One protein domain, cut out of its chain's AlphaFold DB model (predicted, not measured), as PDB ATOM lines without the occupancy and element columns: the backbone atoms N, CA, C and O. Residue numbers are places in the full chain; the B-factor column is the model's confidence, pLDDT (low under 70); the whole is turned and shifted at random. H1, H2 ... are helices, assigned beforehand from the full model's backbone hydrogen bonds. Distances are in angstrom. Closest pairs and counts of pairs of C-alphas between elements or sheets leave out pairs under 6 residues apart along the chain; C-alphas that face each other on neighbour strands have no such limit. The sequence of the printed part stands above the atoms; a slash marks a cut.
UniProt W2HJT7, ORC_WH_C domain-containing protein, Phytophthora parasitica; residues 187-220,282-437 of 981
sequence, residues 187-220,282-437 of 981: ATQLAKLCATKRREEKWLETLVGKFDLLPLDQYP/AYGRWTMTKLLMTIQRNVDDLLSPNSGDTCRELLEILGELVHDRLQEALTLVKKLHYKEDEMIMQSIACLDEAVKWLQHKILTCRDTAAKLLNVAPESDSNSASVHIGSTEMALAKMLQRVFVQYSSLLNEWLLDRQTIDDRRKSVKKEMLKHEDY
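Overview. This is residues 187 to 220 and 282 to 437 of the 981 residues of the protein "ORC_WH_C domain-containing protein" of Phytophthora parasitica (UniProt W2HJT7). A long rod of staggered, nearly aligned helices: H3, H4, H5 and H6 run back and forth as successive helical hairpins, and H1 with H2 lengthens the rod at one end. H3, H4 and H5 pack together, H6 packs on H5, and the last part of H1 reaches H3. The printed part has 190 residues with six named helices, H1 to H6 in order along the chain, and no named strand; the class is all helix. The whole is loose, with a radius of gyration of the C-alphas of 21.4 A, and spans 75 by 34 by 25 A.

Arrangement. H1, residues 187 to 209, touches H2, residues 288 to 303, with its residues 187 to 197 alone; the closest C-alphas, of Ala 187 and Ile 295, are 5.4 A apart. They run the same way at a shallow tilt of 33 degrees, only just short of steep. With residues 201 to 208 alone, H1 touches H3, residues 309 to 336, the same way at a shallow tilt of 24 degrees; the closest C-alphas, of Glu 201 and Cys 311, are 6.0 A apart. H3 and H4, residues 340 to 370, form a hairpin at a shallow tilt of 19 degrees, where H3 touches with residues 326 to 334 alone and the closest C-alphas, of Val 333 and Met 343, are 6.0 A apart. H4 and H5, residues 390 to 412, form a hairpin at 14 degrees; their closest C-alphas, of Ile 362 and Glu 392, are 6.1 A apart. H5 also touches H3, the same way at 21 degrees, with the C-alphas of Gly 319 and Met 398 closest at 6.4 A. H1, H3, H4 and H5 form a bundle, helices roughly aligned with one another. H5 and H6, residues 418 to 437, form a hairpin at 26 degrees; their closest C-alphas, of Phe 403 and Met 431, are 6.5 A apart. H2 and H3 are apart. In H2, H3, H4, H5 and H6 every O i to N i+4 pair is within hydrogen-bond range; in H1, 18 of 19 are.

Along the chain. H1 begins at C-alpha 187, (151.695, 136.925, 188.561), and is 32.9 A long; H2 is 22.4 A. H3 is 39.8 A, and H4, the longest by residues, 44.5 A, beginning at C-alpha 340, (131.017, 83.425, 165.304). H5 is 33.2 A, and H6, 28.3 A, ends at C-alpha 437, (144.917, 115.686, 163.371).

Size, cuts and confidence. The C-alphas farthest apart, of Thr 287 and Lys 339, are 74.8 A apart. Residues 221 to 281 are not printed, and C-alphas 220 and 282 are 54.6 A apart across that cut. The link from H4 to H5, residues 371 to 389, is long. Residues 284 to 290, of which 288 to 290 belong to H2, stand free. The mean pLDDT of the printed part is 71.0; 59 residues are under 70, among them 366 to 391.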
ATOM      1  N   ALA A 187     152.173 137.681 187.406       84.06
ATOM      2  CA  ALA A 187     151.695 136.925 188.561       84.06
ATOM      3  C   ALA A 187     150.221 136.515 188.410       84.06
ATOM      4  O   ALA A 187     149.870 135.372 188.711       84.06
ATOM      5  N   THR A 188     149.360 137.412 187.909       82.56
ATOM      6  CA  THR A 188     147.944 137.089 187.668       82.56
ATOM      7  C   THR A 188     147.774 136.024 186.587       82.56
ATOM      8  O   THR A 188     146.921 135.149 186.733       82.56
ATOM      9  N   GLN A 189     148.579 136.068 185.521       79.44
ATOM     10  CA  GLN A 189     148.502 135.098 184.429       79.44
ATOM     11  C   GLN A 189     148.972 133.717 184.883       79.44
ATOM     12  O   GLN A 189     148.260 132.735 184.689       79.44
ATOM     13  N   LEU A 190     150.103 133.636 185.584       78.19
ATOM     14  CA  LEU A 190     150.595 132.371 186.134       78.19
ATOM     15  C   LEU A 190     149.645 131.789 187.188       78.19
ATOM     16  O   LEU A 190     149.413 130.583 187.206       78.19
ATOM     17  N   ALA A 191     149.030 132.627 188.027       77.75
ATOM     18  CA  ALA A 191     148.030 132.168 188.989       77.75
ATOM     19  C   ALA A 191     146.773 131.607 188.303       77.75
ATOM     20  O   ALA A 191     146.213 130.611 188.769       77.75
ATOM     21  N   LYS A 192     146.341 132.210 187.184       75.56
ATOM     22  CA  LYS A 192     145.270 131.652 186.349       75.56
ATOM     23  C   LYS A 192     145.670 130.280 185.810       75.56
ATOM     24  O   LYS A 192     144.889 129.356 185.999       75.56
ATOM     25  N   LEU A 193     146.875 130.133 185.253       71.44
ATOM     26  CA  LEU A 193     147.399 128.852 184.749       71.44
ATOM     27  C   LEU A 193     147.507 127.772 185.844       71.44
ATOM     28  O   LEU A 193     147.162 126.613 185.633       71.44
ATOM     29  N   CYS A 194     147.901 128.139 187.063       73.56
ATOM     30  CA  CYS A 194     147.907 127.200 188.190       73.56
ATOM     31  C   CYS A 194     146.483 126.767 188.576       73.56
ATOM     32  O   CYS A 194     146.215 125.596 188.842       73.56
ATOM     33  N   ALA A 195     145.537 127.710 188.615       71.75
ATOM     34  CA  ALA A 195     144.142 127.421 188.938       71.75
ATOM     35  C   ALA A 195     143.438 126.588 187.858       71.75
ATOM     36  O   ALA A 195     142.376 126.019 188.127       71.75
ATOM     37  N   THR A 196     143.965 126.568 186.637       68.94
ATOM     38  CA  THR A 196     143.421 125.795 185.520       68.94
ATOM     39  C   THR A 196     143.974 124.378 185.537       68.94
ATOM     40  O   THR A 196     143.168 123.452 185.533       68.94
ATOM     41  N   LYS A 197     145.288 124.209 185.740       70.75
ATOM     42  CA  LYS A 197     145.918 122.898 185.985       70.75
ATOM     43  C   LYS A 197     145.221 122.137 187.125       70.75
ATOM     44  O   LYS A 197     144.754 121.022 186.940       70.75
ATOM     45  N   ARG A 198     144.966 122.797 188.263       73.94
ATOM     46  CA  ARG A 198     144.228 122.189 189.397       73.94
ATOM     47  C   ARG A 198     142.769 121.826 189.095       73.94
ATOM     48  O   ARG A 198     142.170 121.018 189.801       73.94
ATOM     49  N   ARG A 199     142.128 122.497 188.133       72.94
ATOM     50  CA  ARG A 199     140.752 122.168 187.710       72.94
ATOM     51  C   ARG A 199     140.738 120.942 186.806       72.94
ATOM     52  O   ARG A 199     139.819 120.140 186.919       72.94
ATOM     53  N   GLU A 200     141.743 120.824 185.952       71.44
ATOM     54  CA  GLU A 200     141.976 119.664 185.098       71.44
ATOM     55  C   GLU A 200     142.315 118.415 185.920       71.44
ATOM     56  O   GLU A 200     141.664 117.392 185.738       71.44
ATOM     57  N   GLU A 201     143.211 118.530 186.906       74.81
ATOM     58  CA  GLU A 201     143.518 117.464 187.877       74.81
ATOM     59  C   GLU A 201     142.244 116.918 188.533       74.81
ATOM     60  O   GLU A 201     141.951 115.729 188.450       74.81
ATOM     61  N   LYS A 202     141.402 117.797 189.093       79.25
ATOM     62  CA  LYS A 202     140.127 117.396 189.713       79.25
ATOM     63  C   LYS A 202     139.151 116.745 188.740       79.25
ATOM     64  O   LYS A 202     138.337 115.911 189.143       79.25
ATOM     65  N   TRP A 203     139.163 117.170 187.479       81.81
ATOM     66  CA  TRP A 203     138.336 116.559 186.445       81.81
ATOM     67  C   TRP A 203     138.825 115.142 186.125       81.81
ATOM     68  O   TRP A 203     137.996 114.234 186.106       81.81
ATOM     69  N   LEU A 204     140.141 114.936 185.983       78.00
ATOM     70  CA  LEU A 204     140.750 113.612 185.807       78.00
ATOM     71  C   LEU A 204     140.489 112.699 187.012       78.00
ATOM     72  O   LEU A 204     140.046 111.571 186.824       78.00
ATOM     73  N   GLU A 205     140.654 113.193 188.242       82.44
ATOM     74  CA  GLU A 205     140.316 112.449 189.467       82.44
ATOM     75  C   GLU A 205     138.845 112.008 189.474       82.44
ATOM     76  O   GLU A 205     138.522 110.864 189.789       82.44
ATOM     77  N   THR A 206     137.932 112.904 189.080       83.06
ATOM     78  CA  THR A 206     136.500 112.585 188.986       83.06
ATOM     79  C   THR A 206     136.221 111.564 187.883       83.06
ATOM     80  O   THR A 206     135.325 110.737 188.042       83.06
ATOM     81  N   LEU A 207     136.958 111.623 186.770       81.81
ATOM     82  CA  LEU A 207     136.817 110.699 185.647       81.81
ATOM     83  C   LEU A 207     137.286 109.289 186.021       81.81
ATOM     84  O   LEU A 207     136.564 108.335 185.753       81.81
ATOM     85  N   VAL A 208     138.441 109.167 186.680       83.25
ATOM     86  CA  VAL A 208     138.955 107.887 187.193       83.25
ATOM     87  C   VAL A 208     138.023 107.335 188.278       83.25
ATOM     88  O   VAL A 208     137.647 106.169 188.237       83.25
ATOM     89  N   GLY A 209     137.564 108.179 189.210       79.19
ATOM     90  CA  GLY A 209     136.665 107.757 190.290       79.19
ATOM     91  C   GLY A 209     135.248 107.373 189.841       79.19
ATOM     92  O   GLY A 209     134.571 106.621 190.538       79.19
ATOM     93  N   LYS A 210     134.782 107.876 188.693       81.12
ATOM     94  CA  LYS A 210     133.470 107.561 188.093       81.12
ATOM     95  C   LYS A 210     133.619 106.861 186.746       81.12
ATOM     96  O   LYS A 210     132.844 107.131 185.829       81.12
ATOM     97  N   PHE A 211     134.642 106.028 186.610       80.69
ATOM     98  CA  PHE A 211     134.900 105.315 185.372       80.69
ATOM     99  C   PHE A 211     133.668 104.486 184.962       80.69
ATOM    100  O   PHE A 211     133.234 103.604 185.703       80.69
ATOM    101  N   ASP A 212     133.092 104.806 183.802       77.38
ATOM    102  CA  ASP A 212     131.777 104.332 183.347       77.38
ATOM    103  C   ASP A 212     131.806 103.656 181.966       77.38
ATOM    104  O   ASP A 212     130.755 103.414 181.377       77.38
ATOM    105  N   LEU A 213     132.992 103.351 181.431       75.88
ATOM    106  CA  LEU A 213     133.112 102.664 180.145       75.88
ATOM    107  C   LEU A 213     132.627 101.209 180.269       75.88
ATOM    108  O   LEU A 213     133.175 100.457 181.075       75.88
ATOM    109  N   LEU A 214     131.661 100.818 179.424       68.06
ATOM    110  CA  LEU A 214     131.126  99.451 179.309       68.06
ATOM    111  C   LEU A 214     130.678  98.870 180.672       68.06
ATOM    112  O   LEU A 214     131.304  97.934 181.176       68.06
ATOM    113  N   PRO A 215     129.618  99.413 181.307       60.22
ATOM    114  CA  PRO A 215     129.151  98.911 182.597       60.22
ATOM    115  C   PRO A 215     128.735  97.438 182.475       60.22
ATOM    116  O   PRO A 215     127.763  97.114 181.798       60.22
ATOM    117  N   LEU A 216     129.461  96.550 183.162       54.12
ATOM    118  CA  LEU A 216     129.285  95.090 183.091       54.12
ATOM    119  C   LEU A 216     127.889  94.597 183.524       54.12
ATOM    120  O   LEU A 216     127.528  93.458 183.235       54.12
ATOM    121  N   ASP A 217     127.102  95.454 184.179       44.94
ATOM    122  CA  ASP A 217     125.732  95.170 184.620       44.94
ATOM    123  C   ASP A 217     124.677  95.381 183.514       44.94
ATOM    124  O   ASP A 217     123.497  95.080 183.713       44.94
ATOM    125  N   GLN A 218     125.067  95.897 182.342       47.66
ATOM    126  CA  GLN A 218     124.178  96.085 181.196       47.66
ATOM    127  C   GLN A 218     124.710  95.329 179.978       47.66
ATOM    128  O   GLN A 218     125.825  95.549 179.515       47.66
ATOM    129  N   TYR A 219     123.887  94.419 179.447       39.34
ATOM    130  CA  TYR A 219     124.187  93.704 178.208       39.34
ATOM    131  C   TYR A 219     124.461  94.704 177.072       39.34
ATOM    132  O   TYR A 219     123.688  95.659 176.937       39.34
ATOM    133  N   PRO A 220     125.481  94.474 176.218       39.56
ATOM    134  CA  PRO A 220     125.684  95.277 175.021       39.56
ATOM    135  C   PRO A 220     124.395  95.217 174.208       39.56
ATOM    136  O   PRO A 220     123.950  94.138 173.805       39.56
ATOM    137  N   ALA A 282     144.136 141.133 195.047       65.38
ATOM    138  CA  ALA A 282     144.626 142.493 194.859       65.38
ATOM    139  C   ALA A 282     146.162 142.529 194.973       65.38
ATOM    140  O   ALA A 282     146.717 142.908 196.007       65.38
ATOM    141  N   TYR A 283     146.854 142.138 193.898       72.50
ATOM    142  CA  TYR A 283     148.323 142.147 193.806       72.50
ATOM    143  C   TYR A 283     148.944 143.539 194.022       72.50
ATOM    144  O   TYR A 283     150.090 143.639 194.451       72.50
ATOM    145  N   GLY A 284     148.167 144.613 193.842       71.12
ATOM    146  CA  GLY A 284     148.613 145.992 194.062       71.12
ATOM    147  C   GLY A 284     149.100 146.295 195.485       71.12
ATOM    148  O   GLY A 284     149.898 147.208 195.665       71.12
ATOM    149  N   ARG A 285     148.684 145.521 196.499       77.94
ATOM    150  CA  ARG A 285     149.140 145.696 197.896       77.94
ATOM    151  C   ARG A 285     150.369 144.858 198.256       77.94
ATOM    152  O   ARG A 285     150.815 144.893 199.398       77.94
ATOM    153  N   TRP A 286     150.888 144.049 197.333       83.31
ATOM    154  CA  TRP A 286     151.998 143.143 197.620       83.31
ATOM    155  C   TRP A 286     153.346 143.838 197.416       83.31
ATOM    156  O   TRP A 286     153.476 144.773 196.624       83.31
ATOM    157  N   THR A 287     154.360 143.391 198.153       84.31
ATOM    158  CA  THR A 287     155.746 143.813 197.930       84.31
ATOM    159  C   THR A 287     156.310 143.129 196.684       84.31
ATOM    160  O   THR A 287     155.877 142.035 196.317       84.31
ATOM    161  N   MET A 288     157.306 143.752 196.044       82.75
ATOM    162  CA  MET A 288     157.950 143.202 194.844       82.75
ATOM    163  C   MET A 288     158.547 141.810 195.103       82.75
ATOM    164  O   MET A 288     158.355 140.891 194.314       82.75
ATOM    165  N   THR A 289     159.181 141.622 196.262       82.19
ATOM    166  CA  THR A 289     159.732 140.329 196.693       82.19
ATOM    167  C   THR A 289     158.654 139.254 196.803       82.19
ATOM    168  O   THR A 289     158.830 138.154 196.292       82.19
ATOM    169  N   LYS A 290     157.499 139.576 197.401       84.00
ATOM    170  CA  LYS A 290     156.373 138.642 197.516       84.00
ATOM    171  C   LYS A 290     155.810 138.261 196.144       84.00
ATOM    172  O   LYS A 290     155.474 137.096 195.939       84.00
ATOM    173  N   LEU A 291     155.713 139.212 195.213       83.06
ATOM    174  CA  LEU A 291     155.260 138.952 193.842       83.06
ATOM    175  C   LEU A 291     156.218 138.013 193.102       83.06
ATOM    176  O   LEU A 291     155.769 136.998 192.576       83.06
ATOM    177  N   LEU A 292     157.518 138.307 193.123       82.12
ATOM    178  CA  LEU A 292     158.536 137.511 192.433       82.12
ATOM    179  C   LEU A 292     158.669 136.100 193.021       82.12
ATOM    180  O   LEU A 292     158.667 135.129 192.271       82.12
ATOM    181  N   MET A 293     158.644 135.962 194.353       81.25
ATOM    182  CA  MET A 293     158.594 134.651 195.019       81.25
ATOM    183  C   MET A 293     157.346 133.849 194.632       81.25
ATOM    184  O   MET A 293     157.412 132.636 194.455       81.25
ATOM    185  N   THR A 294     156.196 134.517 194.491       82.25
ATOM    186  CA  THR A 294     154.955 133.853 194.064       82.25
ATOM    187  C   THR A 294     155.028 133.427 192.600       82.25
ATOM    188  O   THR A 294     154.549 132.351 192.262       82.25
ATOM    189  N   ILE A 295     155.628 134.248 191.735       81.00
ATOM    190  CA  ILE A 295     155.863 133.909 190.328       81.00
ATOM    191  C   ILE A 295     156.748 132.670 190.234       81.00
ATOM    192  O   ILE A 295     156.343 131.715 189.584       81.00
ATOM    193  N   GLN A 296     157.890 132.651 190.926       79.56
ATOM    194  CA  GLN A 296     158.793 131.501 190.925       79.56
ATOM    195  C   GLN A 296     158.091 130.240 191.433       79.56
ATOM    196  O   GLN A 296     158.082 129.236 190.736       79.56
ATOM    197  N   ARG A 297     157.390 130.319 192.573       79.88
ATOM    198  CA  ARG A 297     156.606 129.191 193.094       79.88
ATOM    199  C   ARG A 297     155.562 128.691 192.096       79.88
ATOM    200  O   ARG A 297     155.399 127.491 191.949       79.88
ATOM    201  N   ASN A 298     154.843 129.586 191.423       77.44
ATOM    202  CA  ASN A 298     153.849 129.192 190.425       77.44
ATOM    203  C   ASN A 298     154.502 128.553 189.192       77.44
ATOM    204  O   ASN A 298     153.935 127.638 188.611       77.44
ATOM    205  N   VAL A 299     155.677 129.033 188.778       73.75
ATOM    206  CA  VAL A 299     156.456 128.426 187.691       73.75
ATOM    207  C   VAL A 299     156.924 127.028 188.096       73.75
ATOM    208  O   VAL A 299     156.746 126.091 187.322       73.75
ATOM    209  N   ASP A 300     157.418 126.864 189.322       72.69
ATOM    210  CA  ASP A 300     157.814 125.567 189.876       72.69
ATOM    211  C   ASP A 300     156.602 124.623 190.027       72.69
ATOM    212  O   ASP A 300     156.686 123.456 189.663       72.69
ATOM    213  N   ASP A 301     155.438 125.105 190.471       72.00
ATOM    214  CA  ASP A 301     154.182 124.330 190.537       72.00
ATOM    215  C   ASP A 301     153.676 123.907 189.136       72.00
ATOM    216  O   ASP A 301     152.925 122.938 188.993       72.00
ATOM    217  N   LEU A 302     154.041 124.641 188.080       68.00
ATOM    218  CA  LEU A 302     153.658 124.321 186.702       68.00
ATOM    219  C   LEU A 302     154.660 123.374 186.027       68.00
ATOM    220  O   LEU A 302     154.229 122.527 185.247       68.00
ATOM    221  N   LEU A 303     155.956 123.501 186.335       65.50
ATOM    222  CA  LEU A 303     157.055 122.799 185.659       65.50
ATOM    223  C   LEU A 303     157.692 121.663 186.474       65.50
ATOM    224  O   LEU A 303     158.422 120.857 185.902       65.50
ATOM    225  N   SER A 304     157.461 121.581 187.787       60.31
ATOM    226  CA  SER A 304     158.074 120.536 188.613       60.31
ATOM    227  C   SER A 304     157.563 119.146 188.217       60.31
ATOM    228  O   SER A 304     156.345 118.953 188.126       60.31
ATOM    229  N   PRO A 305     158.459 118.155 188.048       51.78
ATOM    230  CA  PRO A 305     158.072 116.782 187.717       51.78
ATOM    231  C   PRO A 305     157.102 116.204 188.760       51.78
ATOM    232  O   PRO A 305     156.060 115.676 188.392       51.78
ATOM    233  N   ASN A 306     157.332 116.486 190.046       44.00
ATOM    234  CA  ASN A 306     156.503 116.009 191.161       44.00
ATOM    235  C   ASN A 306     155.067 116.580 191.195       44.00
ATOM    236  O   ASN A 306     154.228 116.083 191.939       44.00
ATOM    237  N   SER A 307     154.773 117.645 190.441       45.62
ATOM    238  CA  SER A 307     153.407 118.174 190.261       45.62
ATOM    239  C   SER A 307     152.793 117.780 188.912       45.62
ATOM    240  O   SER A 307     151.662 118.158 188.611       45.62
ATOM    241  N   GLY A 308     153.556 117.099 188.054       49.44
ATOM    242  CA  GLY A 308     153.102 116.466 186.816       49.44
ATOM    243  C   GLY A 308     152.853 114.964 186.972       49.44
ATOM    244  O   GLY A 308     152.164 114.391 186.128       49.44
ATOM    245  N   ASP A 309     153.360 114.355 188.047       55.84
ATOM    246  CA  ASP A 309     153.184 112.934 188.340       55.84
ATOM    247  C   ASP A 309     151.718 112.584 188.619       55.84
ATOM    248  O   ASP A 309     151.229 111.647 188.018       55.84
ATOM    249  N   THR A 310     150.935 113.385 189.351       64.06
ATOM    250  CA  THR A 310     149.520 113.038 189.620       64.06
ATOM    251  C   THR A 310     148.657 112.976 188.356       64.06
ATOM    252  O   THR A 310     147.918 112.018 188.162       64.06
ATOM    253  N   CYS A 311     148.744 113.959 187.450       66.06
ATOM    254  CA  CYS A 311     148.028 113.906 186.168       66.06
ATOM    255  C   CYS A 311     148.503 112.743 185.292       66.06
ATOM    256  O   CYS A 311     147.687 112.124 184.613       66.06
ATOM    257  N   ARG A 312     149.813 112.473 185.269       68.56
ATOM    258  CA  ARG A 312     150.390 111.384 184.475       68.56
ATOM    259  C   ARG A 312     149.982 110.025 185.032       68.56
ATOM    260  O   ARG A 312     149.494 109.213 184.263       68.56
ATOM    261  N   GLU A 313     150.093 109.829 186.338       74.06
ATOM    262  CA  GLU A 313     149.635 108.651 187.072       74.06
ATOM    263  C   GLU A 313     148.135 108.430 186.855       74.06
ATOM    264  O   GLU A 313     147.727 107.337 186.489       74.06
ATOM    265  N   LEU A 314     147.299 109.469 186.979       76.06
ATOM    266  CA  LEU A 314     145.858 109.363 186.712       76.06
ATOM    267  C   LEU A 314     145.560 108.985 185.256       76.06
ATOM    268  O   LEU A 314     144.611 108.247 185.003       76.06
ATOM    269  N   LEU A 315     146.346 109.479 184.296       78.31
ATOM    270  CA  LEU A 315     146.219 109.098 182.889       78.31
ATOM    271  C   LEU A 315     146.723 107.675 182.631       78.31
ATOM    272  O   LEU A 315     146.112 106.967 181.839       78.31
ATOM    273  N   GLU A 316     147.802 107.240 183.275       81.19
ATOM    274  CA  GLU A 316     148.296 105.861 183.199       81.19
ATOM    275  C   GLU A 316     147.261 104.891 183.779       81.19
ATOM    276  O   GLU A 316     146.836 103.985 183.064       81.19
ATOM    277  N   ILE A 317     146.736 105.174 184.977       82.88
ATOM    278  CA  ILE A 317     145.634 104.430 185.606       82.88
ATOM    279  C   ILE A 317     144.406 104.404 184.690       82.88
ATOM    280  O   ILE A 317     143.794 103.358 184.495       82.88
ATOM    281  N   LEU A 318     144.031 105.538 184.088       83.19
ATOM    282  CA  LEU A 318     142.908 105.584 183.150       83.19
ATOM    283  C   LEU A 318     143.169 104.718 181.909       83.19
ATOM    284  O   LEU A 318     142.261 104.039 181.434       83.19
ATOM    285  N   GLY A 319     144.393 104.739 181.382       81.50
ATOM    286  CA  GLY A 319     144.804 103.923 180.245       81.50
ATOM    287  C   GLY A 319     144.748 102.425 180.547       81.50
ATOM    288  O   GLY A 319     144.267 101.665 179.706       81.50
ATOM    289  N   GLU A 320     145.186 102.021 181.740       84.88
ATOM    290  CA  GLU A 320     145.072 100.647 182.246       84.88
ATOM    291  C   GLU A 320     143.603 100.242 182.412       84.88
ATOM    292  O   GLU A 320     143.181  99.249 181.829       84.88
ATOM    293  N   LEU A 321     142.777 101.069 183.065       84.62
ATOM    294  CA  LEU A 321     141.343 100.804 183.242       84.62
ATOM    295  C   LEU A 321     140.600 100.617 181.913       84.62
ATOM    296  O   LEU A 321     139.766  99.719 181.795       84.62
ATOM    297  N   VAL A 322     140.888 101.449 180.904       82.88
ATOM    298  CA  VAL A 322     140.300 101.308 179.560       82.88
ATOM    299  C   VAL A 322     140.747  99.999 178.910       82.88
ATOM    300  O   VAL A 322     139.922  99.308 178.311       82.88
ATOM    301  N   HIS A 323     142.031  99.656 179.017       83.81
ATOM    302  CA  HIS A 323     142.575  98.432 178.437       83.81
ATOM    303  C   HIS A 323     141.976  97.178 179.082       83.81
ATOM    304  O   HIS A 323     141.463  96.315 178.367       83.81
ATOM    305  N   ASP A 324     141.977  97.118 180.412       83.56
ATOM    306  CA  ASP A 324     141.485  95.985 181.191       83.56
ATOM    307  C   ASP A 324     139.991  95.768 180.950       83.56
ATOM    308  O   ASP A 324     139.562  94.656 180.647       83.56
ATOM    309  N   ARG A 325     139.185  96.838 180.964       82.44
ATOM    310  CA  ARG A 325     137.735  96.747 180.722       82.44
ATOM    311  C   ARG A 325     137.386  96.305 179.314       82.44
ATOM    312  O   ARG A 325     136.450  95.529 179.125       82.44
ATOM    313  N   LEU A 326     138.135  96.772 178.321       82.50
ATOM    314  CA  LEU A 326     137.938  96.372 176.934       82.50
ATOM    315  C   LEU A 326     138.338  94.902 176.728       82.50
ATOM    316  O   LEU A 326     137.619  94.165 176.054       82.50
ATOM    317  N   GLN A 327     139.420  94.439 177.363       82.62
ATOM    318  CA  GLN A 327     139.786  93.021 177.366       82.62
ATOM    319  C   GLN A 327     138.747  92.155 178.088       82.62
ATOM    320  O   GLN A 327     138.320  91.140 177.535       82.62
ATOM    321  N   GLU A 328     138.287  92.554 179.273       82.12
ATOM    322  CA  GLU A 328     137.224  91.865 180.012       82.12
ATOM    323  C   GLU A 328     135.957  91.731 179.159       82.12
ATOM    324  O   GLU A 328     135.466  90.615 178.969       82.12
ATOM    325  N   ALA A 329     135.482  92.824 178.555       78.06
ATOM    326  CA  ALA A 329     134.309  92.820 177.684       78.06
ATOM    327  C   ALA A 329     134.486  91.889 176.472       78.06
ATOM    328  O   ALA A 329     133.618  91.057 176.198       78.06
ATOM    329  N   LEU A 330     135.634  91.944 175.784       79.50
ATOM    330  CA  LEU A 330     135.918  91.053 174.652       79.50
ATOM    331  C   LEU A 330     136.013  89.579 175.079       79.50
ATOM    332  O   LEU A 330     135.567  88.696 174.343       79.50
ATOM    333  N   THR A 331     136.556  89.277 176.264       79.81
ATOM    334  CA  THR A 331     136.581  87.896 176.781       79.81
ATOM    335  C   THR A 331     135.192  87.398 177.181       79.81
ATOM    336  O   THR A 331     134.895  86.224 176.968       79.81
ATOM    337  N   LEU A 332     134.321  88.263 177.711       77.75
ATOM    338  CA  LEU A 332     132.932  87.922 178.029       77.75
ATOM    339  C   LEU A 332     132.118  87.644 176.764       77.75
ATOM    340  O   LEU A 332     131.421  86.632 176.706       77.75
ATOM    341  N   VAL A 333     132.263  88.469 175.722       75.00
ATOM    342  CA  VAL A 333     131.606  88.245 174.422       75.00
ATOM    343  C   VAL A 333     132.027  86.899 173.823       75.00
ATOM    344  O   VAL A 333     131.162  86.141 173.381       75.00
ATOM    345  N   LYS A 334     133.324  86.550 173.906       75.19
ATOM    346  CA  LYS A 334     133.865  85.242 173.486       75.19
ATOM    347  C   LYS A 334     133.334  84.059 174.308       75.19
ATOM    348  O   LYS A 334     133.250  82.955 173.785       75.19
ATOM    349  N   LYS A 335     132.994  84.259 175.587       72.94
ATOM    350  CA  LYS A 335     132.461  83.207 176.475       72.94
ATOM    351  C   LYS A 335     130.949  83.000 176.336       72.94
ATOM    352  O   LYS A 335     130.471  81.901 176.591       72.94
ATOM    353  N   LEU A 336     130.198  84.045 175.983       65.44
ATOM    354  CA  LEU A 336     128.729  84.034 175.972       65.44
ATOM    355  C   LEU A 336     128.117  83.579 174.638       65.44
ATOM    356  O   LEU A 336     126.994  83.074 174.636       65.44
ATOM    357  N   HIS A 337     128.826  83.733 173.516       63.34
ATOM    358  CA  HIS A 337     128.280  83.453 172.185       63.34
ATOM    359  C   HIS A 337     128.975  82.264 171.527       63.34
ATOM    360  O   HIS A 337     130.177  82.276 171.299       63.34
ATOM    361  N   TYR A 338     128.185  81.249 171.167       58.38
ATOM    362  CA  TYR A 338     128.656  80.053 170.454       58.38
ATOM    363  C   TYR A 338     128.665  80.220 168.926       58.38
ATOM    364  O   TYR A 338     129.172  79.354 168.217       58.38
ATOM    365  N   LYS A 339     128.088  81.312 168.403       71.06
ATOM    366  CA  LYS A 339     128.064  81.636 166.970       71.06
ATOM    367  C   LYS A 339     129.066  82.744 166.665       71.06
ATOM    368  O   LYS A 339     128.960  83.835 167.227       71.06
ATOM    369  N   GLU A 340     129.974  82.480 165.729       67.50
ATOM    370  CA  GLU A 340     131.017  83.425 165.304       67.50
ATOM    371  C   GLU A 340     130.431  84.763 164.818       67.50
ATOM    372  O   GLU A 340     130.921  85.820 165.205       67.50
ATOM    373  N   ASP A 341     129.316  84.740 164.079       66.12
ATOM    374  CA  ASP A 341     128.643  85.946 163.567       66.12
ATOM    375  C   ASP A 341     128.151  86.900 164.674       66.12
ATOM    376  O   ASP A 341     128.311  88.118 164.580       66.12
ATOM    377  N   GLU A 342     127.536  86.359 165.728       69.69
ATOM    378  CA  GLU A 342     127.011  87.155 166.847       69.69
ATOM    379  C   GLU A 342     128.156  87.677 167.725       69.69
ATOM    380  O   GLU A 342     128.124  88.827 168.169       69.69
ATOM    381  N   MET A 343     129.204  86.865 167.895       76.19
ATOM    382  CA  MET A 343     130.431  87.247 168.593       76.19
ATOM    383  C   MET A 343     131.140  88.417 167.890       76.19
ATOM    384  O   MET A 343     131.549  89.372 168.554       76.19
ATOM    385  N   ILE A 344     131.261  88.379 166.559       74.62
ATOM    386  CA  ILE A 344     131.921  89.429 165.767       74.62
ATOM    387  C   ILE A 344     131.135  90.742 165.840       74.62
ATOM    388  O   ILE A 344     131.712  91.791 166.129       74.62
ATOM    389  N   MET A 345     129.812  90.700 165.650       75.06
ATOM    390  CA  MET A 345     128.974  91.905 165.685       75.06
ATOM    391  C   MET A 345     128.960  92.583 167.061       75.06
ATOM    392  O   MET A 345     128.993  93.810 167.140       75.06
ATOM    393  N   GLN A 346     128.948  91.810 168.147       75.12
ATOM    394  CA  GLN A 346     129.009  92.376 169.496       75.12
ATOM    395  C   GLN A 346     130.404  92.885 169.861       75.12
ATOM    396  O   GLN A 346     130.516  93.926 170.501       75.12
ATOM    397  N   SER A 347     131.465  92.222 169.390       77.94
ATOM    398  CA  SER A 347     132.837  92.716 169.561       77.94
ATOM    399  C   SER A 347     133.038  94.064 168.855       77.94
ATOM    400  O   SER A 347     133.647  94.972 169.417       77.94
ATOM    401  N   ILE A 348     132.462  94.225 167.655       80.19
ATOM    402  CA  ILE A 348     132.419  95.503 166.926       80.19
ATOM    403  C   ILE A 348     131.663  96.572 167.731       80.19
ATOM    404  O   ILE A 348     132.156  97.689 167.859       80.19
ATOM    405  N   ALA A 349     130.509  96.239 168.314       79.25
ATOM    406  CA  ALA A 349     129.732  97.181 169.119       79.25
ATOM    407  C   ALA A 349     130.486  97.661 170.376       79.25
ATOM    408  O   ALA A 349     130.463  98.856 170.671       79.25
ATOM    409  N   CYS A 350     131.203  96.770 171.073       80.50
ATOM    410  CA  CYS A 350     132.023  97.139 172.233       80.50
ATOM    411  C   CYS A 350     133.162  98.102 171.859       80.50
ATOM    412  O   CYS A 350     133.412  99.079 172.566       80.50
ATOM    413  N   LEU A 351     133.840  97.849 170.734       81.38
ATOM    414  CA  LEU A 351     134.903  98.724 170.227       81.38
ATOM    415  C   LEU A 351     134.347 100.083 169.780       81.38
ATOM    416  O   LEU A 351     134.944 101.118 170.071       81.38
ATOM    417  N   ASP A 352     133.175 100.099 169.146       80.06
ATOM    418  CA  ASP A 352     132.486 101.324 168.736       80.06
ATOM    419  C   ASP A 352     132.064 102.193 169.921       80.06
ATOM    420  O   ASP A 352     132.158 103.421 169.868       80.06
ATOM    421  N   GLU A 353     131.604 101.569 171.001       84.25
ATOM    422  CA  GLU A 353     131.263 102.263 172.238       84.25
ATOM    423  C   GLU A 353     132.510 102.847 172.914       84.25
ATOM    424  O   GLU A 353     132.492 104.010 173.322       84.25
ATOM    425  N   ALA A 354     133.623 102.106 172.936       82.31
ATOM    426  CA  ALA A 354     134.901 102.598 173.450       82.31
ATOM    427  C   ALA A 354     135.452 103.781 172.643       82.31
ATOM    428  O   ALA A 354     135.881 104.781 173.226       82.31
ATOM    429  N   VAL A 355     135.379 103.717 171.310       84.06
ATOM    430  CA  VAL A 355     135.760 104.828 170.425       84.06
ATOM    431  C   VAL A 355     134.886 106.055 170.694       84.06
ATOM    432  O   VAL A 355     135.422 107.141 170.916       84.06
ATOM    433  N   LYS A 356     133.556 105.899 170.755       81.94
ATOM    434  CA  LYS A 356     132.628 107.006 171.052       81.94
ATOM    435  C   LYS A 356     132.871 107.615 172.429       81.94
ATOM    436  O   LYS A 356     132.845 108.838 172.568       81.94
ATOM    437  N   TRP A 357     133.118 106.784 173.438       86.50
ATOM    438  CA  TRP A 357     133.405 107.239 174.793       86.50
ATOM    439  C   TRP A 357     134.697 108.058 174.828       86.50
ATOM    440  O   TRP A 357     134.679 109.195 175.298       86.50
ATOM    441  N   LEU A 358     135.792 107.552 174.249       83.94
ATOM    442  CA  LEU A 358     137.069 108.269 174.190       83.94
ATOM    443  C   LEU A 358     136.967 109.564 173.376       83.94
ATOM    444  O   LEU A 358     137.452 110.599 173.827       83.94
ATOM    445  N   GLN A 359     136.278 109.553 172.232       83.12
ATOM    446  CA  GLN A 359     136.007 110.766 171.453       83.12
ATOM    447  C   GLN A 359     135.215 111.796 172.273       83.12
ATOM    448  O   GLN A 359     135.557 112.979 172.278       83.12
ATOM    449  N   HIS A 360     134.200 111.365 173.026       83.12
ATOM    450  CA  HIS A 360     133.438 112.245 173.912       83.12
ATOM    451  C   HIS A 360     134.296 112.806 175.060       83.12
ATOM    452  O   HIS A 360     134.210 113.997 175.375       83.12
ATOM    453  N   LYS A 361     135.165 111.992 175.672       83.69
ATOM    454  CA  LYS A 361     136.090 112.464 176.717       83.69
ATOM    455  C   LYS A 361     137.149 113.422 176.164       83.69
ATOM    456  O   LYS A 361     137.432 114.422 176.808       83.69
ATOM    457  N   ILE A 362     137.652 113.203 174.950       80.69
ATOM    458  CA  ILE A 362     138.534 114.148 174.246       80.69
ATOM    459  C   ILE A 362     137.805 115.470 173.973       80.69
ATOM    460  O   ILE A 362     138.348 116.533 174.251       80.69
ATOM    461  N   LEU A 363     136.557 115.439 173.493       75.94
ATOM    462  CA  LEU A 363     135.765 116.655 173.261       75.94
ATOM    463  C   LEU A 363     135.477 117.423 174.556       75.94
ATOM    464  O   LEU A 363     135.627 118.640 174.603       75.94
ATOM    465  N   THR A 364     135.122 116.726 175.635       76.44
ATOM    466  CA  THR A 364     134.934 117.366 176.949       76.44
ATOM    467  C   THR A 364     136.254 117.871 177.535       76.44
ATOM    468  O   THR A 364     136.265 118.937 178.153       76.44
ATOM    469  N   CYS A 365     137.373 117.184 177.286       71.25
ATOM    470  CA  CYS A 365     138.719 117.672 177.582       71.25
ATOM    471  C   CYS A 365     139.015 118.954 176.797       71.25
ATOM    472  O   CYS A 365     139.528 119.895 177.375       71.25
ATOM    473  N   ARG A 366     138.625 119.055 175.523       67.69
ATOM    474  CA  ARG A 366     138.769 120.287 174.727       67.69
ATOM    475  C   ARG A 366     137.893 121.418 175.242       67.69
ATOM    476  O   ARG A 366     138.378 122.531 175.381       67.69
ATOM    477  N   ASP A 367     136.635 121.156 175.575       63.50
ATOM    478  CA  ASP A 367     135.721 122.179 176.102       63.50
ATOM    479  C   ASP A 367     136.144 122.677 177.486       63.50
ATOM    480  O   ASP A 367     135.947 123.847 177.832       63.50
ATOM    481  N   THR A 368     136.712 121.789 178.302       61.00
ATOM    482  CA  THR A 368     137.304 122.163 179.584       61.00
ATOM    483  C   THR A 368     138.627 122.887 179.348       61.00
ATOM    484  O   THR A 368     138.741 124.018 179.802       61.00
ATOM    485  N   ALA A 369     139.566 122.340 178.572       50.84
ATOM    486  CA  ALA A 369     140.867 122.928 178.233       50.84
ATOM    487  C   ALA A 369     140.754 124.307 177.561       50.84
ATOM    488  O   ALA A 369     141.456 125.231 177.957       50.84
ATOM    489  N   ALA A 370     139.827 124.504 176.622       44.50
ATOM    490  CA  ALA A 370     139.562 125.790 175.969       44.50
ATOM    491  C   ALA A 370     139.001 126.836 176.950       44.50
ATOM    492  O   ALA A 370     139.355 128.007 176.873       44.50
ATOM    493  N   LYS A 371     138.207 126.417 177.946       42.44
ATOM    494  CA  LYS A 371     137.788 127.271 179.081       42.44
ATOM    495  C   LYS A 371     138.870 127.418 180.161       42.44
ATOM    496  O   LYS A 371     138.700 128.179 181.122       42.44
ATOM    497  N   LEU A 372     139.959 126.658 180.057       39.75
ATOM    498  CA  LEU A 372     141.052 126.581 181.026       39.75
ATOM    499  C   LEU A 372     142.315 127.311 180.523       39.75
ATOM    500  O   LEU A 372     143.007 127.919 181.328       39.75
ATOM    501  N   LEU A 373     142.580 127.391 179.221       39.28
ATOM    502  CA  LEU A 373     143.671 128.170 178.627       39.28
ATOM    503  C   LEU A 373     143.146 129.499 178.068       39.28
ATOM    504  O   LEU A 373     143.104 129.721 176.863       39.28
ATOM    505  N   ASN A 374     142.782 130.425 178.959       35.50
ATOM    506  CA  ASN A 374     142.417 131.798 178.587       35.50
ATOM    507  C   ASN A 374     143.647 132.630 178.163       35.50
ATOM    508  O   ASN A 374     144.042 133.568 178.858       35.50
ATOM    509  N   VAL A 375     144.226 132.309 177.001       34.66
ATOM    510  CA  VAL A 375     145.033 133.243 176.189       34.66
ATOM    511  C   VAL A 375     144.523 133.267 174.738       34.66
ATOM    512  O   VAL A 375     145.298 133.378 173.799       34.66
ATOM    513  N   ALA A 376     143.207 133.197 174.560       28.98
ATOM    514  CA  ALA A 376     142.516 133.787 173.419       28.98
ATOM    515  C   ALA A 376     141.127 134.239 173.908       28.98
ATOM    516  O   ALA A 376     140.479 133.486 174.641       28.98
ATOM    517  N   PRO A 377     140.676 135.473 173.618       31.62
ATOM    518  CA  PRO A 377     139.284 135.841 173.840       31.62
ATOM    519  C   PRO A 377     138.383 134.916 173.008       31.62
ATOM    520  O   PRO A 377     138.764 134.474 171.929       31.62
ATOM    521  N   GLU A 378     137.181 134.640 173.511       31.84
ATOM    522  CA  GLU A 378     136.140 133.800 172.892       31.84
ATOM    523  C   GLU A 378     135.604 134.341 171.535       31.84
ATOM    524  O   GLU A 378     134.465 134.060 171.170       31.84
ATOM    525  N   SER A 379     136.373 135.129 170.773       33.09
ATOM    526  CA  SER A 379     135.947 135.697 169.486       33.09
ATOM    527  C   SER A 379     136.309 134.867 168.255       33.09
ATOM    528  O   SER A 379     135.612 134.996 167.254       33.09
ATOM    529  N   ASP A 380     137.309 133.982 168.307       36.44
ATOM    530  CA  ASP A 380     137.805 133.290 167.106       36.44
ATOM    531  C   ASP A 380     137.765 131.772 167.279       36.44
ATOM    532  O   ASP A 380     138.773 131.079 167.392       36.44
ATOM    533  N   SER A 381     136.547 131.232 167.307       35.62
ATOM    534  CA  SER A 381     136.262 129.818 167.556       35.62
ATOM    535  C   SER A 381     136.652 128.873 166.410       35.62
ATOM    536  O   SER A 381     136.004 127.841 166.259       35.62
ATOM    537  N   ASN A 382     137.621 129.214 165.548       36.25
ATOM    538  CA  ASN A 382     137.853 128.416 164.342       36.25
ATOM    539  C   ASN A 382     139.243 128.495 163.670       36.25
ATOM    540  O   ASN A 382     139.376 128.182 162.479       36.25
ATOM    541  N   SER A 383     140.308 128.842 164.406       32.16
ATOM    542  CA  SER A 383     141.681 128.523 163.977       32.16
ATOM    543  C   SER A 383     141.980 127.039 164.249       32.16
ATOM    544  O   SER A 383     142.104 126.581 165.383       32.16
ATOM    545  N   ALA A 384     142.054 126.252 163.176       29.97
ATOM    546  CA  ALA A 384     142.283 124.808 163.190       29.97
ATOM    547  C   ALA A 384     143.752 124.428 163.480       29.97
ATOM    548  O   ALA A 384     144.366 123.655 162.754       29.97
ATOM    549  N   SER A 385     144.312 124.936 164.574       37.66
ATOM    550  CA  SER A 385     145.414 124.268 165.271       37.66
ATOM    551  C   SER A 385     145.182 124.437 166.767       37.66
ATOM    552  O   SER A 385     145.814 125.249 167.444       37.66
ATOM    553  N   VAL A 386     144.166 123.708 167.236       46.38
ATOM    554  CA  VAL A 386     143.825 123.549 168.649       46.38
ATOM    555  C   VAL A 386     145.106 123.159 169.367       46.38
ATOM    556  O   VAL A 386     145.754 122.178 169.007       46.38
ATOM    557  N   HIS A 387     145.511 123.958 170.347       45.50
ATOM    558  CA  HIS A 387     146.579 123.569 171.249       45.50
ATOM    559  C   HIS A 387     146.175 122.249 171.915       45.50
ATOM    560  O   HIS A 387     145.288 122.243 172.765       45.50
ATOM    561  N   ILE A 388     146.807 121.150 171.503       54.84
ATOM    562  CA  ILE A 388     146.573 119.837 172.096       54.84
ATOM    563  C   ILE A 388     147.300 119.829 173.441       54.84
ATOM    564  O   ILE A 388     148.534 119.804 173.486       54.84
ATOM    565  N   GLY A 389     146.539 119.886 174.533       59.62
ATOM    566  CA  GLY A 389     147.088 119.751 175.881       59.62
ATOM    567  C   GLY A 389     147.789 118.400 176.065       59.62
ATOM    568  O   GLY A 389     147.513 117.439 175.348       59.62
ATOM    569  N   SER A 390     148.691 118.284 177.042       64.69
ATOM    570  CA  SER A 390     149.368 117.007 177.339       64.69
ATOM    571  C   SER A 390     148.378 115.887 177.682       64.69
ATOM    572  O   SER A 390     148.590 114.733 177.312       64.69
ATOM    573  N   THR A 391     147.278 116.237 178.346       69.69
ATOM    574  CA  THR A 391     146.156 115.355 178.689       69.69
ATOM    575  C   THR A 391     145.351 114.945 177.457       69.69
ATOM    576  O   THR A 391     145.111 113.757 177.252       69.69
ATOM    577  N   GLU A 392     145.010 115.894 176.583       75.25
ATOM    578  CA  GLU A 392     144.349 115.626 175.303       75.25
ATOM    579  C   GLU A 392     145.207 114.706 174.424       75.25
ATOM    580  O   GLU A 392     144.698 113.726 173.884       75.25
ATOM    581  N   MET A 393     146.518 114.957 174.339       71.94
ATOM    582  CA  MET A 393     147.453 114.109 173.596       71.94
ATOM    583  C   MET A 393     147.532 112.696 174.186       71.94
ATOM    584  O   MET A 393     147.595 111.716 173.443       71.94
ATOM    585  N   ALA A 394     147.524 112.560 175.514       73.25
ATOM    586  CA  ALA A 394     147.515 111.254 176.166       73.25
ATOM    587  C   ALA A 394     146.225 110.477 175.858       73.25
ATOM    588  O   ALA A 394     146.301 109.318 175.449       73.25
ATOM    589  N   LEU A 395     145.057 111.120 175.953       80.38
ATOM    590  CA  LEU A 395     143.770 110.524 175.568       80.38
ATOM    591  C   LEU A 395     143.726 110.175 174.072       80.38
ATOM    592  O   LEU A 395     143.224 109.117 173.695       80.38
ATOM    593  N   ALA A 396     144.308 111.014 173.213       80.81
ATOM    594  CA  ALA A 396     144.434 110.745 171.785       80.81
ATOM    595  C   ALA A 396     145.324 109.525 171.499       80.81
ATOM    596  O   ALA A 396     144.995 108.720 170.628       80.81
ATOM    597  N   LYS A 397     146.414 109.343 172.258       79.62
ATOM    598  CA  LYS A 397     147.246 108.131 172.200       79.62
ATOM    599  C   LYS A 397     146.491 106.893 172.695       79.62
ATOM    600  O   LYS A 397     146.661 105.826 172.108       79.62
ATOM    601  N   MET A 398     145.638 107.009 173.717       82.31
ATOM    602  CA  MET A 398     144.762 105.903 174.140       82.31
ATOM    603  C   MET A 398     143.775 105.524 173.032       82.31
ATOM    604  O   MET A 398     143.657 104.348 172.698       82.31
ATOM    605  N   LEU A 399     143.135 106.514 172.401       86.00
ATOM    606  CA  LEU A 399     142.232 106.290 171.270       86.00
ATOM    607  C   LEU A 399     142.952 105.632 170.085       86.00
ATOM    608  O   LEU A 399     142.419 104.696 169.495       86.00
ATOM    609  N   GLN A 400     144.190 106.038 169.792       84.81
ATOM    610  CA  GLN A 400     145.012 105.393 168.766       84.81
ATOM    611  C   GLN A 400     145.274 103.915 169.088       84.81
ATOM    612  O   GLN A 400     145.160 103.069 168.205       84.81
ATOM    613  N   ARG A 401     145.578 103.568 170.348       83.81
ATOM    614  CA  ARG A 401     145.749 102.161 170.762       83.81
ATOM    615  C   ARG A 401     144.472 101.348 170.535       83.81
ATOM    616  O   ARG A 401     144.563 100.231 170.034       83.81
ATOM    617  N   VAL A 402     143.300 101.916 170.838       84.31
ATOM    618  CA  VAL A 402     142.002 101.269 170.576       84.31
ATOM    619  C   VAL A 402     141.762 101.099 169.073       84.31
ATOM    620  O   VAL A 402     141.359 100.019 168.655       84.31
ATOM    621  N   PHE A 403     142.072 102.098 168.238       83.69
ATOM    622  CA  PHE A 403     141.964 101.967 166.778       83.69
ATOM    623  C   PHE A 403     142.893 100.891 166.204       83.69
ATOM    624  O   PHE A 403     142.473 100.132 165.332       83.69
ATOM    625  N   VAL A 404     144.121 100.771 166.716       84.12
ATOM    626  CA  VAL A 404     145.060  99.714 166.311       84.12
ATOM    627  C   VAL A 404     144.527  98.331 166.699       84.12
ATOM    628  O   VAL A 404     144.519  97.436 165.856       84.12
ATOM    629  N   GLN A 405     144.016  98.167 167.926       82.25
ATOM    630  CA  GLN A 405     143.367  96.922 168.367       82.25
ATOM    631  C   GLN A 405     142.114  96.594 167.545       82.25
ATOM    632  O   GLN A 405     141.859  95.439 167.207       82.25
ATOM    633  N   TYR A 406     141.333  97.611 167.181       84.69
ATOM    634  CA  TYR A 406     140.152  97.442 166.345       84.69
ATOM    635  C   TYR A 406     140.549  97.000 164.926       84.69
ATOM    636  O   TYR A 406     140.013  96.027 164.395       84.69
ATOM    637  N   SER A 407     141.552  97.643 164.325       83.62
ATOM    638  CA  SER A 407     142.044  97.251 163.006       83.62
ATOM    639  C   SER A 407     142.671  95.857 162.998       83.62
ATOM    640  O   SER A 407     142.514  95.158 162.000       83.62
ATOM    641  N   SER A 408     143.375  95.437 164.057       83.44
ATOM    642  CA  SER A 408     143.956  94.090 164.120       83.44
ATOM    643  C   SER A 408     142.868  93.017 164.173       83.44
ATOM    644  O   SER A 408     142.916  92.075 163.389       83.44
ATOM    645  N   LEU A 409     141.831  93.208 164.996       80.50
ATOM    646  CA  LEU A 409     140.698  92.278 165.086       80.50
ATOM    647  C   LEU A 409     139.902  92.198 163.771       80.50
ATOM    648  O   LEU A 409     139.559  91.109 163.321       80.50
ATOM    649  N   LEU A 410     139.679  93.332 163.097       79.50
ATOM    650  CA  LEU A 410     139.035  93.366 161.774       79.50
ATOM    651  C   LEU A 410     139.871  92.710 160.658       79.50
ATOM    652  O   LEU A 410     139.318  92.367 159.609       79.50
ATOM    653  N   ASN A 411     141.187  92.577 160.844       77.06
ATOM    654  CA  ASN A 411     142.080  91.890 159.906       77.06
ATOM    655  C   ASN A 411     142.178  90.384 160.197       77.06
ATOM    656  O   ASN A 411     142.374  89.606 159.269       77.06
ATOM    657  N   GLU A 412     142.020  89.970 161.458       78.44
ATOM    658  CA  GLU A 412     141.947  88.555 161.850       78.44
ATOM    659  C   GLU A 412     140.649  87.885 161.366       78.44
ATOM    660  O   GLU A 412     140.643  86.697 161.041       78.44
ATOM    661  N   TRP A 413     139.548  88.636 161.266       75.62
ATOM    662  CA  TRP A 413     138.277  88.123 160.751       75.62
ATOM    663  C   TRP A 413     138.238  88.154 159.214       75.62
ATOM    664  O   TRP A 413     137.963  89.179 158.594       75.62
ATOM    665  N   LEU A 414     138.474  86.994 158.592       58.88
ATOM    666  CA  LEU A 414     138.435  86.767 157.135       58.88
ATOM    667  C   LEU A 414     137.012  86.584 156.558       58.88
ATOM    668  O   LEU A 414     136.859  86.066 155.453       58.88
ATOM    669  N   LEU A 415     135.958  86.974 157.285       60.47
ATOM    670  CA  LEU A 415     134.585  86.848 156.786       60.47
ATOM    671  C   LEU A 415     134.282  87.909 155.721       60.47
ATOM    672  O   LEU A 415     134.265  89.108 155.998       60.47
ATOM    673  N   ASP A 416     133.989  87.434 154.511       53.34
ATOM    674  CA  ASP A 416     133.687  88.235 153.324       53.34
ATOM    675  C   ASP A 416     132.241  88.768 153.385       53.34
ATOM    676  O   ASP A 416     131.304  88.230 152.790       53.34
ATOM    677  N   ARG A 417     132.020  89.794 154.219       63.97
ATOM    678  CA  ARG A 417     130.752  90.534 154.300       63.97
ATOM    679  C   ARG A 417     130.977  92.017 154.058       63.97
ATOM    680  O   ARG A 417     131.763  92.663 154.749       63.97
ATOM    681  N   GLN A 418     130.134  92.574 153.193       67.94
ATOM    682  CA  GLN A 418     130.087  93.998 152.861       67.94
ATOM    683  C   GLN A 418     130.021  94.902 154.108       67.94
ATOM    684  O   GLN A 418     130.683  95.929 154.157       67.94
ATOM    685  N   THR A 419     129.334  94.475 155.175       67.81
ATOM    686  CA  THR A 419     129.252  95.212 156.451       67.81
ATOM    687  C   THR A 419     130.586  95.319 157.198       67.81
ATOM    688  O   THR A 419     130.848  96.337 157.837       67.81
ATOM    689  N   ILE A 420     131.431  94.282 157.142       72.06
ATOM    690  CA  ILE A 420     132.756  94.271 157.786       72.06
ATOM    691  C   ILE A 420     133.730  95.101 156.949       72.06
ATOM    692  O   ILE A 420     134.498  95.880 157.507       72.06
ATOM    693  N   ASP A 421     133.646  95.014 155.619       72.19
ATOM    694  CA  ASP A 421     134.460  95.828 154.714       72.19
ATOM    695  C   ASP A 421     134.115  97.319 154.766       72.19
ATOM    696  O   ASP A 421     135.016  98.164 154.781       72.19
ATOM    697  N   ASP A 422     132.832  97.666 154.858       75.25
ATOM    698  CA  ASP A 422     132.391  99.047 155.052       75.25
ATOM    699  C   ASP A 422     132.888  99.587 156.397       75.25
ATOM    700  O   ASP A 422     133.378 100.722 156.475       75.25
ATOM    701  N   ARG A 423     132.875  98.756 157.449       78.19
ATOM    702  CA  ARG A 423     133.434  99.137 158.751       78.19
ATOM    703  C   ARG A 423     134.953  99.262 158.717       78.19
ATOM    704  O   ARG A 423     135.478 100.238 159.244       78.19
ATOM    705  N   ARG A 424     135.662  98.361 158.032       78.56
ATOM    706  CA  ARG A 424     137.116  98.425 157.811       78.56
ATOM    707  C   ARG A 424     137.510  99.723 157.104       78.56
ATOM    708  O   ARG A 424     138.441 100.399 157.538       78.56
ATOM    709  N   LYS A 425     136.771 100.126 156.063       77.38
ATOM    710  CA  LYS A 425     136.965 101.416 155.372       77.38
ATOM    711  C   LYS A 425     136.669 102.606 156.287       77.38
ATOM    712  O   LYS A 425     137.437 103.565 156.302       77.38
ATOM    713  N   SER A 426     135.580 102.540 157.054       80.31
ATOM    714  CA  SER A 426     135.160 103.582 157.999       80.31
ATOM    715  C   SER A 426     136.199 103.814 159.104       80.31
ATOM    716  O   SER A 426     136.676 104.938 159.254       80.31
ATOM    717  N   VAL A 427     136.631 102.755 159.795       81.38
ATOM    718  CA  VAL A 427     137.641 102.815 160.865       81.38
ATOM    719  C   VAL A 427     138.982 103.291 160.319       81.38
ATOM    720  O   VAL A 427     139.601 104.166 160.911       81.38
ATOM    721  N   LYS A 428     139.411 102.805 159.146       80.88
ATOM    722  CA  LYS A 428     140.648 103.279 158.509       80.88
ATOM    723  C   LYS A 428     140.585 104.773 158.175       80.88
ATOM    724  O   LYS A 428     141.569 105.481 158.362       80.88
ATOM    725  N   LYS A 429     139.431 105.269 157.715       81.50
ATOM    726  CA  LYS A 429     139.210 106.700 157.454       81.50
ATOM    727  C   LYS A 429     139.241 107.521 158.746       81.50
ATOM    728  O   LYS A 429     139.822 108.600 158.745       81.50
ATOM    729  N   GLU A 430     138.626 107.045 159.828       78.50
ATOM    730  CA  GLU A 430     138.655 107.728 161.130       78.50
ATOM    731  C   GLU A 430     140.047 107.725 161.766       78.50
ATOM    732  O   GLU A 430     140.484 108.760 162.263       78.50
ATOM    733  N   MET A 431     140.766 106.606 161.680       80.38
ATOM    734  CA  MET A 431     142.138 106.481 162.164       80.38
ATOM    735  C   MET A 431     143.075 107.428 161.409       80.38
ATOM    736  O   MET A 431     143.791 108.185 162.047       80.38
ATOM    737  N   LEU A 432     142.999 107.483 160.071       76.88
ATOM    738  CA  LEU A 432     143.782 108.437 159.273       76.88
ATOM    739  C   LEU A 432     143.460 109.890 159.644       76.88
ATOM    740  O   LEU A 432     144.368 110.684 159.858       76.88
ATOM    741  N   LYS A 433     142.174 110.234 159.804       75.94
ATOM    742  CA  LYS A 433     141.770 111.572 160.270       75.94
ATOM    743  C   LYS A 433     142.359 111.905 161.645       75.94
ATOM    744  O   LYS A 433     142.741 113.048 161.879       75.94
ATOM    745  N   HIS A 434     142.392 110.938 162.560       78.75
ATOM    746  CA  HIS A 434     142.939 111.106 163.908       78.75
ATOM    747  C   HIS A 434     144.468 111.237 163.892       78.75
ATOM    748  O   HIS A 434     145.011 112.149 164.515       78.75
ATOM    749  N   GLU A 435     145.162 110.391 163.131       77.81
ATOM    750  CA  GLU A 435     146.613 110.449 162.927       77.81
ATOM    751  C   GLU A 435     147.046 111.773 162.293       77.81
ATOM    752  O   GLU A 435     147.991 112.398 162.779       77.81
ATOM    753  N   ASP A 436     146.316 112.242 161.279       71.19
ATOM    754  CA  ASP A 436     146.547 113.534 160.631       71.19
ATOM    755  C   ASP A 436     146.260 114.703 161.583       71.19
ATOM    756  O   ASP A 436     146.987 115.691 161.596       71.19
ATOM    757  N   TYR A 437     145.231 114.611 162.429       67.25
ATOM    758  CA  TYR A 437     144.917 115.686 163.371       67.25
ATOM    759  C   TYR A 437     145.984 115.833 164.468       67.25
ATOM    760  O   TYR A 437     146.409 116.945 164.786       67.25
TER     761      TYR A 437